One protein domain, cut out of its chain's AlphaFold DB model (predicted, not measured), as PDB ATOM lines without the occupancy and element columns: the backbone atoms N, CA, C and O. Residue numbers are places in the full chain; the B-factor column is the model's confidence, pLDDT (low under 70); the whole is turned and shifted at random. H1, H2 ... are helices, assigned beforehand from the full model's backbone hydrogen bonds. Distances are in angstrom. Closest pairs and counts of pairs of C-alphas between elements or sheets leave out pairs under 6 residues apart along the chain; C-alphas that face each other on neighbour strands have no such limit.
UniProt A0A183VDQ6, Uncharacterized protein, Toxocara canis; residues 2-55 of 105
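AT A GLANCE: This is residues 2 to 55 of the 105 residues of an uncharacterized protein of Toxocara canis (UniProt A0A183VDQ6). Two helices, H2 and H3, pack on each other nearly at right angles, with the short helix H1 making a corner at the first end of H2. Between H2 and H3 a long loop swings out to the side away from the last end of H3, and its far turn and H3 make the longest axis. The printed part has 54 residues with three named helices in the order H1, H2, H3 and no named strand; the class is all helix. It is compact, with a radius of gyration of the C-alphas of 11.2 A, and spans 35 by 26 by 15 A.

IN THESE COORDINATES: H1 is residues 2 to 7, beginning at C-alpha 2 at (-23.326, -31.179, -16.739). H2, residues 10 to 23, is the longest helix, 20.0 A from first to last C-alpha. H3, residues 42 to 53, is 17.2 A long and ends at C-alpha 53 at (-13.060, -16.536, -34.042).

HOW THE PARTS SIT: H1 and H2 only just touch, with 3 pairs of C-alphas within 8 A, and touch only at the corner by their link. H2 does this with residues 10 to 13 alone; the closest C-alphas, of Cys 4 and Cys 13, are 6.2 A apart. These two helices run opposite ways at a steep tilt of 69.7 degrees, only just short of about perpendicular. H2 and H3 touch, their closest C-alphas, of Cys 20 and Cys 48, being 5.4 A apart. Their lines are about perpendicular at 72 degrees, only just past steep. H1 and H3 are apart. In H1 and H2 every O i to N i+4 pair is within hydrogen-bond range; in H3, 5 of 8 are.

THE WHOLE: The two C-alphas farthest apart, of His 32 and Glu 54, are 36.1 A from each other. The printed part has no cut. The link from H1 to H2 is tight; that from H2 to H3, residues 24 to 41, is long, and in it residues 30 to 31 pair with 34 to 35, antiparallel. The mean pLDDT of the printed part is 77.8, and residues 2 to 4, 30 to 31 and 33 to 39 are under 70.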
ATOM      1  N   LYS A   2     -24.083 -30.903 -17.973       65.75
ATOM      2  CA  LYS A   2     -23.326 -31.179 -16.739       65.75
ATOM      3  C   LYS A   2     -21.908 -30.593 -16.748       65.75
ATOM      4  O   LYS A   2     -21.609 -29.794 -15.884       65.75
ATOM      5  N   GLU A   3     -21.111 -30.849 -17.785       68.75
ATOM      6  CA  GLU A   3     -19.746 -30.297 -17.880       68.75
ATOM      7  C   GLU A   3     -19.704 -28.764 -17.988       68.75
ATOM      8  O   GLU A   3     -18.803 -28.128 -17.454       68.75
ATOM      9  N   CYS A   4     -20.689 -28.156 -18.664       68.56
ATOM     10  CA  CYS A   4     -20.800 -26.700 -18.729       68.56
ATOM     11  C   CYS A   4     -21.185 -26.144 -17.351       68.56
ATOM     12  O   CYS A   4     -20.523 -25.246 -16.863       68.56
ATOM     13  N   ALA A   5     -22.185 -26.733 -16.692       70.94
ATOM     14  CA  ALA A   5     -22.683 -26.317 -15.380       70.94
ATOM     15  C   ALA A   5     -21.726 -26.639 -14.208       70.94
ATOM     16  O   ALA A   5     -21.844 -26.066 -13.131       70.94
ATOM     17  N   GLU A   6     -20.815 -27.598 -14.379       77.38
ATOM     18  CA  GLU A   6     -19.761 -27.917 -13.406       77.38
ATOM     19  C   GLU A   6     -18.598 -26.931 -13.500       77.38
ATOM     20  O   GLU A   6     -17.934 -26.653 -12.504       77.38
ATOM     21  N   LYS A   7     -18.348 -26.410 -14.703       70.81
ATOM     22  CA  LYS A   7     -17.270 -25.457 -14.965       70.81
ATOM     23  C   LYS A   7     -17.732 -24.002 -14.868       70.81
ATOM     24  O   LYS A   7     -16.924 -23.126 -14.571       70.81
ATOM     25  N   TYR A   8     -19.015 -23.763 -15.108       71.25
ATOM     26  CA  TYR A   8     -19.657 -22.459 -15.216       71.25
ATOM     27  C   TYR A   8     -21.032 -22.502 -14.547       71.25
ATOM     28  O   TYR A   8     -21.625 -23.563 -14.398       71.25
ATOM     29  N   ASP A   9     -21.592 -21.352 -14.183       77.88
ATOM     30  CA  ASP A   9     -22.934 -21.324 -13.602       77.88
ATOM     31  C   ASP A   9     -23.985 -21.818 -14.608       77.88
ATOM     32  O   ASP A   9     -24.024 -21.382 -15.762       77.88
ATOM     33  N   LYS A  10     -24.892 -22.695 -14.160       78.62
ATOM     34  CA  LYS A  10     -25.978 -23.243 -14.993       78.62
ATOM     35  C   LYS A  10     -26.745 -22.162 -15.792       78.62
ATOM     36  O   LYS A  10     -26.891 -22.358 -16.999       78.62
ATOM     37  N   PRO A  11     -27.147 -21.014 -15.206       81.31
ATOM     38  CA  PRO A  11     -27.808 -19.940 -15.953       81.31
ATOM     39  C   PRO A  11     -26.960 -19.340 -17.081       81.31
ATOM     40  O   PRO A  11     -27.500 -18.941 -18.109       81.31
ATOM     41  N   LYS A  12     -25.627 -19.291 -16.931       78.56
ATOM     42  CA  LYS A  12     -24.733 -18.796 -17.990       78.56
ATOM     43  C   LYS A  12     -24.725 -19.739 -19.186       78.56
ATOM     44  O   LYS A  12     -24.847 -19.287 -20.320       78.56
ATOM     45  N   CYS A  13     -24.620 -21.041 -18.926       80.06
ATOM     46  CA  CYS A  13     -24.684 -22.058 -19.971       80.06
ATOM     47  C   CYS A  13     -26.023 -22.020 -20.718       80.06
ATOM     48  O   CYS A  13     -26.040 -22.129 -21.940       80.06
ATOM     49  N   GLU A  14     -27.129 -21.836 -19.995       81.44
ATOM     50  CA  GLU A  14     -28.470 -21.707 -20.580       81.44
ATOM     51  C   GLU A  14     -28.571 -20.485 -21.492       81.44
ATOM     52  O   GLU A  14     -28.961 -20.611 -22.652       81.44
ATOM     53  N   HIS A  15     -28.147 -19.317 -21.006       84.31
ATOM     54  CA  HIS A  15     -28.177 -18.085 -21.793       84.31
ATOM     55  C   HIS A  15     -27.302 -18.187 -23.047       84.31
ATOM     56  O   HIS A  15     -27.693 -17.719 -24.116       84.31
ATOM     57  N   LEU A  16     -26.141 -18.838 -22.936       85.31
ATOM     58  CA  LEU A  16     -25.243 -19.075 -24.065       85.31
ATOM     59  C   LEU A  16     -25.888 -19.987 -25.119       85.31
ATOM     60  O   LEU A  16     -25.853 -19.666 -26.304       85.31
ATOM     61  N   GLU A  17     -26.510 -21.098 -24.712       86.06
ATOM     62  CA  GLU A  17     -27.219 -21.995 -25.633       86.06
ATOM     63  C   GLU A  17     -28.388 -21.291 -26.327       86.06
ATOM     64  O   GLU A  17     -28.515 -21.364 -27.549       86.06
ATOM     65  N   GLU A  18     -29.218 -20.571 -25.570       86.88
ATOM     66  CA  GLU A  18     -30.362 -19.837 -26.110       86.88
ATOM     67  C   GLU A  18     -29.941 -18.706 -27.050       86.88
ATOM     68  O   GLU A  18     -30.555 -18.509 -28.103       86.88
ATOM     69  N   GLY A  19     -28.894 -17.962 -26.694       87.62
ATOM     70  CA  GLY A  19     -28.320 -16.933 -27.549       87.62
ATOM     71  C   GLY A  19     -27.774 -17.524 -28.841       87.62
ATOM     72  O   GLY A  19     -28.139 -17.077 -29.925       87.62
ATOM     73  N   CYS A  20     -26.993 -18.597 -28.750       88.81
ATOM     74  CA  CYS A  20     -26.451 -19.278 -29.918       88.81
ATOM     75  C   CYS A  20     -27.530 -19.880 -30.823       88.81
ATOM     76  O   CYS A  20     -27.447 -19.771 -32.047       88.81
ATOM     77  N   ALA A  21     -28.580 -20.457 -30.244       88.06
ATOM     78  CA  ALA A  21     -29.730 -20.939 -30.995       88.06
ATOM     79  C   ALA A  21     -30.441 -19.805 -31.745       88.06
ATOM     80  O   ALA A  21     -30.813 -19.970 -32.904       88.06
ATOM     81  N   ARG A  22     -30.578 -18.631 -31.118       88.62
ATOM     82  CA  ARG A  22     -31.158 -17.430 -31.738       88.62
ATOM     83  C   ARG A  22     -30.300 -16.914 -32.891       88.62
ATOM     84  O   ARG A  22     -30.836 -16.663 -33.966       88.62
ATOM     85  N   VAL A  23     -28.985 -16.816 -32.687       88.00
ATOM     86  CA  VAL A  23     -28.006 -16.380 -33.698       88.00
ATOM     87  C   VAL A  23     -28.026 -17.289 -34.922       88.00
ATOM     88  O   VAL A  23     -27.990 -16.812 -36.055       88.00
ATOM     89  N   LEU A  24     -28.102 -18.602 -34.702       87.81
ATOM     90  CA  LEU A  24     -28.132 -19.600 -35.770       87.81
ATOM     91  C   LEU A  24     -29.546 -19.883 -36.303       87.81
ATOM     92  O   LEU A  24     -29.692 -20.684 -37.221       87.81
ATOM     93  N   GLN A  25     -30.580 -19.252 -35.735       87.88
ATOM     94  CA  GLN A  25     -31.994 -19.507 -36.036       87.88
ATOM     95  C   GLN A  25     -32.389 -20.991 -35.900       87.88
ATOM     96  O   GLN A  25     -33.254 -21.498 -36.616       87.88
ATOM     97  N   VAL A  26     -31.762 -21.697 -34.958       85.31
ATOM     98  CA  VAL A  26     -32.034 -23.108 -34.674       85.31
ATOM     99  C   VAL A  26     -33.079 -23.201 -33.562       85.31
ATOM    100  O   VAL A  26     -32.878 -22.645 -32.481       85.31
ATOM    101  N   PRO A  27     -34.195 -23.919 -33.764       79.88
ATOM    102  CA  PRO A  27     -35.137 -24.164 -32.685       79.88
ATOM    103  C   PRO A  27     -34.515 -25.113 -31.653       79.88
ATOM    104  O   PRO A  27     -34.075 -26.214 -31.985       79.88
ATOM    105  N   LEU A  28     -34.508 -24.709 -30.382       77.62
ATOM    106  CA  LEU A  28     -34.155 -25.613 -29.286       77.62
ATOM    107  C   LEU A  28     -35.323 -26.543 -28.971       77.62
ATOM    108  O   LEU A  28     -36.487 -26.134 -28.994       77.62
ATOM    109  N   ALA A  29     -35.005 -27.794 -28.636       72.19
ATOM    110  CA  ALA A  29     -35.998 -28.728 -28.131       72.19
ATOM    111  C   ALA A  29     -36.604 -28.158 -26.843       72.19
ATOM    112  O   ALA A  29     -35.887 -27.834 -25.895       72.19
ATOM    113  N   ARG A  30     -37.931 -28.026 -26.811       69.38
ATOM    114  CA  ARG A  30     -38.665 -27.541 -25.641       69.38
ATOM    115  C   ARG A  30     -39.544 -28.646 -25.081       69.38
ATOM    116  O   ARG A  30     -40.314 -29.256 -25.817       69.38
ATOM    117  N   HIS A  31     -39.467 -28.872 -23.777       67.69
ATOM    118  CA  HIS A  31     -40.392 -29.738 -23.062       67.69
ATOM    119  C   HIS A  31     -41.495 -28.857 -22.459       67.69
ATOM    120  O   HIS A  31     -41.226 -28.019 -21.607       67.69
ATOM    121  N   HIS A  32     -42.744 -29.005 -22.922       70.38
ATOM    122  CA  HIS A  32     -43.881 -28.160 -22.501       70.38
ATOM    123  C   HIS A  32     -43.651 -26.643 -22.660       70.38
ATOM    124  O   HIS A  32     -44.058 -25.848 -21.819       70.38
ATOM    125  N   GLY A  33     -42.984 -26.222 -23.739       65.38
ATOM    126  CA  GLY A  33     -42.707 -24.802 -23.991       65.38
ATOM    127  C   GLY A  33     -41.557 -24.216 -23.165       65.38
ATOM    128  O   GLY A  33     -41.164 -23.081 -23.423       65.38
ATOM    129  N   LEU A  34     -40.973 -25.000 -22.254       62.16
ATOM    130  CA  LEU A  34     -39.758 -24.672 -21.512       62.16
ATOM    131  C   LEU A  34     -38.537 -25.309 -22.190       62.16
ATOM    132  O   LEU A  34     -38.692 -26.349 -22.835       62.16
ATOM    133  N   PRO A  35     -37.331 -24.726 -22.074       63.28
ATOM    134  CA  PRO A  35     -36.111 -25.346 -22.587       63.28
ATOM    135  C   PRO A  35     -35.975 -26.798 -22.096       63.28
ATOM    136  O   PRO A  35     -36.207 -27.091 -20.924       63.28
ATOM    137  N   ASN A  36     -35.659 -27.743 -22.986       68.44
ATOM    138  CA  ASN A  36     -35.435 -29.132 -22.588       68.44
ATOM    139  C   ASN A  36     -34.024 -29.290 -22.004       68.44
ATOM    140  O   ASN A  36     -33.070 -29.646 -22.694       68.44
ATOM    141  N   PHE A  37     -33.916 -29.045 -20.700       56.69
ATOM    142  CA  PHE A  37     -32.660 -29.032 -19.943       56.69
ATOM    143  C   PHE A  37     -31.912 -30.379 -19.914       56.69
ATOM    144  O   PHE A  37     -30.735 -30.431 -19.561       56.69
ATOM    145  N   ALA A  38     -32.564 -31.487 -20.285       63.12
ATOM    146  CA  ALA A  38     -31.899 -32.786 -20.396       63.12
ATOM    147  C   ALA A  38     -30.996 -32.886 -21.642       63.12
ATOM    148  O   ALA A  38     -30.119 -33.747 -21.696       63.12
ATOM    149  N   SER A  39     -31.180 -32.005 -22.630       67.06
ATOM    150  CA  SER A  39     -30.530 -32.090 -23.937       67.06
ATOM    151  C   SER A  39     -29.872 -30.772 -24.346       67.06
ATOM    152  O   SER A  39     -30.206 -30.224 -25.393       67.06
ATOM    153  N   PHE A  40     -28.937 -30.271 -23.534       74.69
ATOM    154  CA  PHE A  40     -28.074 -29.156 -23.945       74.69
ATOM    155  C   PHE A  40     -27.400 -29.483 -25.278       74.69
ATOM    156  O   PHE A  40     -26.666 -30.474 -25.396       74.69
ATOM    157  N   ASN A  41     -27.645 -28.649 -26.273       82.31
ATOM    158  CA  ASN A  41     -27.189 -28.839 -27.627       82.31
ATOM    159  C   ASN A  41     -25.793 -28.237 -27.806       82.31
ATOM    160  O   ASN A  41     -25.610 -27.122 -28.296       82.31
ATOM    161  N   TYR A  42     -24.783 -29.025 -27.436       81.06
ATOM    162  CA  TYR A  42     -23.378 -28.661 -27.620       81.06
ATOM    163  C   TYR A  42     -23.042 -28.303 -29.069       81.06
ATOM    164  O   TYR A  42     -22.186 -27.454 -29.293       81.06
ATOM    165  N   HIS A  43     -23.712 -28.915 -30.049       84.19
ATOM    166  CA  HIS A  43     -23.463 -28.621 -31.456       84.19
ATOM    167  C   HIS A  43     -23.835 -27.174 -31.800       84.19
ATOM    168  O   HIS A  43     -23.022 -26.467 -32.383       84.19
ATOM    169  N   VAL A  44     -25.004 -26.700 -31.351       86.06
ATOM    170  CA  VAL A  44     -25.438 -25.304 -31.540       86.06
ATOM    171  C   VAL A  44     -24.442 -24.326 -30.924       86.06
ATOM    172  O   VAL A  44     -24.056 -23.358 -31.575       86.06
ATOM    173  N   VAL A  45     -23.982 -24.596 -29.699       85.19
ATOM    174  CA  VAL A  45     -23.013 -23.725 -29.018       85.19
ATOM    175  C   VAL A  45     -21.663 -23.733 -29.731       85.19
ATOM    176  O   VAL A  45     -21.124 -22.670 -30.008       85.19
ATOM    177  N   ILE A  46     -21.128 -24.901 -30.093       84.62
ATOM    178  CA  ILE A  46     -19.835 -25.001 -30.789       84.62
ATOM    179  C   ILE A  46     -19.885 -24.273 -32.137       84.62
ATOM    180  O   ILE A  46     -19.001 -23.472 -32.423       84.62
ATOM    181  N   THR A  47     -20.921 -24.506 -32.946       86.31
ATOM    182  CA  THR A  47     -21.085 -23.853 -34.254       86.31
ATOM    183  C   THR A  47     -21.233 -22.340 -34.122       86.31
ATOM    184  O   THR A  47     -20.655 -21.584 -34.894       86.31
ATOM    185  N   CYS A  48     -21.967 -21.877 -33.117       86.56
ATOM    186  CA  CYS A  48     -22.111 -20.458 -32.819       86.56
ATOM    187  C   CYS A  48     -20.772 -19.828 -32.407       86.56
ATOM    188  O   CYS A  48     -20.379 -18.803 -32.958       86.56
ATOM    189  N   MET A  49     -20.028 -20.483 -31.512       82.88
ATOM    190  CA  MET A  49     -18.736 -20.004 -31.017       82.88
ATOM    191  C   MET A  49     -17.646 -19.968 -32.091       82.88
ATOM    192  O   MET A  49     -16.688 -19.213 -31.947       82.88
ATOM    193  N   GLN A  50     -17.791 -20.699 -33.203       83.19
ATOM    194  CA  GLN A  50     -16.908 -20.522 -34.362       83.19
ATOM    195  C   GLN A  50     -16.968 -19.091 -34.917       83.19
ATOM    196  O   GLN A  50     -15.947 -18.583 -35.367       83.19
ATOM    197  N   ARG A  51     -18.113 -18.397 -34.810       79.88
ATOM    198  CA  ARG A  51     -18.229 -16.987 -35.221       79.88
ATOM    199  C   ARG A  51     -17.411 -16.047 -34.342       79.88
ATOM    200  O   ARG A  51     -16.953 -15.023 -34.833       79.88
ATOM    201  N   ALA A  52     -17.163 -16.402 -33.080       74.81
ATOM    202  CA  ALA A  52     -16.314 -15.595 -32.205       74.81
ATOM    203  C   ALA A  52     -14.822 -15.662 -32.569       74.81
ATOM    204  O   ALA A  52     -14.041 -14.872 -32.051       74.81
ATOM    205  N   VAL A  53     -14.413 -16.567 -33.464       73.69
ATOM    206  CA  VAL A  53     -13.060 -16.536 -34.042       73.69
ATOM    207  C   VAL A  53     -12.899 -15.340 -34.988       73.69
ATOM    208  O   VAL A  53     -11.814 -14.769 -35.067       73.69
ATOM    209  N   GLU A  54     -13.969 -14.954 -35.686       78.38
ATOM    210  CA  GLU A  54     -13.962 -13.868 -36.671       78.38
ATOM    211  C   GLU A  54     -14.421 -12.538 -36.064       78.38
ATOM    212  O   GLU A  54     -13.782 -11.510 -36.279       78.38
ATOM    213  N   ASP A  55     -15.503 -12.565 -35.280       80.44
ATOM    214  CA  ASP A  55     -16.088 -11.387 -34.639       80.44
ATOM    215  C   ASP A  55     -16.597 -11.714 -33.219       80.44
ATOM    216  O   ASP A  55     -17.788 -11.969 -32.997       80.44
TER     217      ASP A  55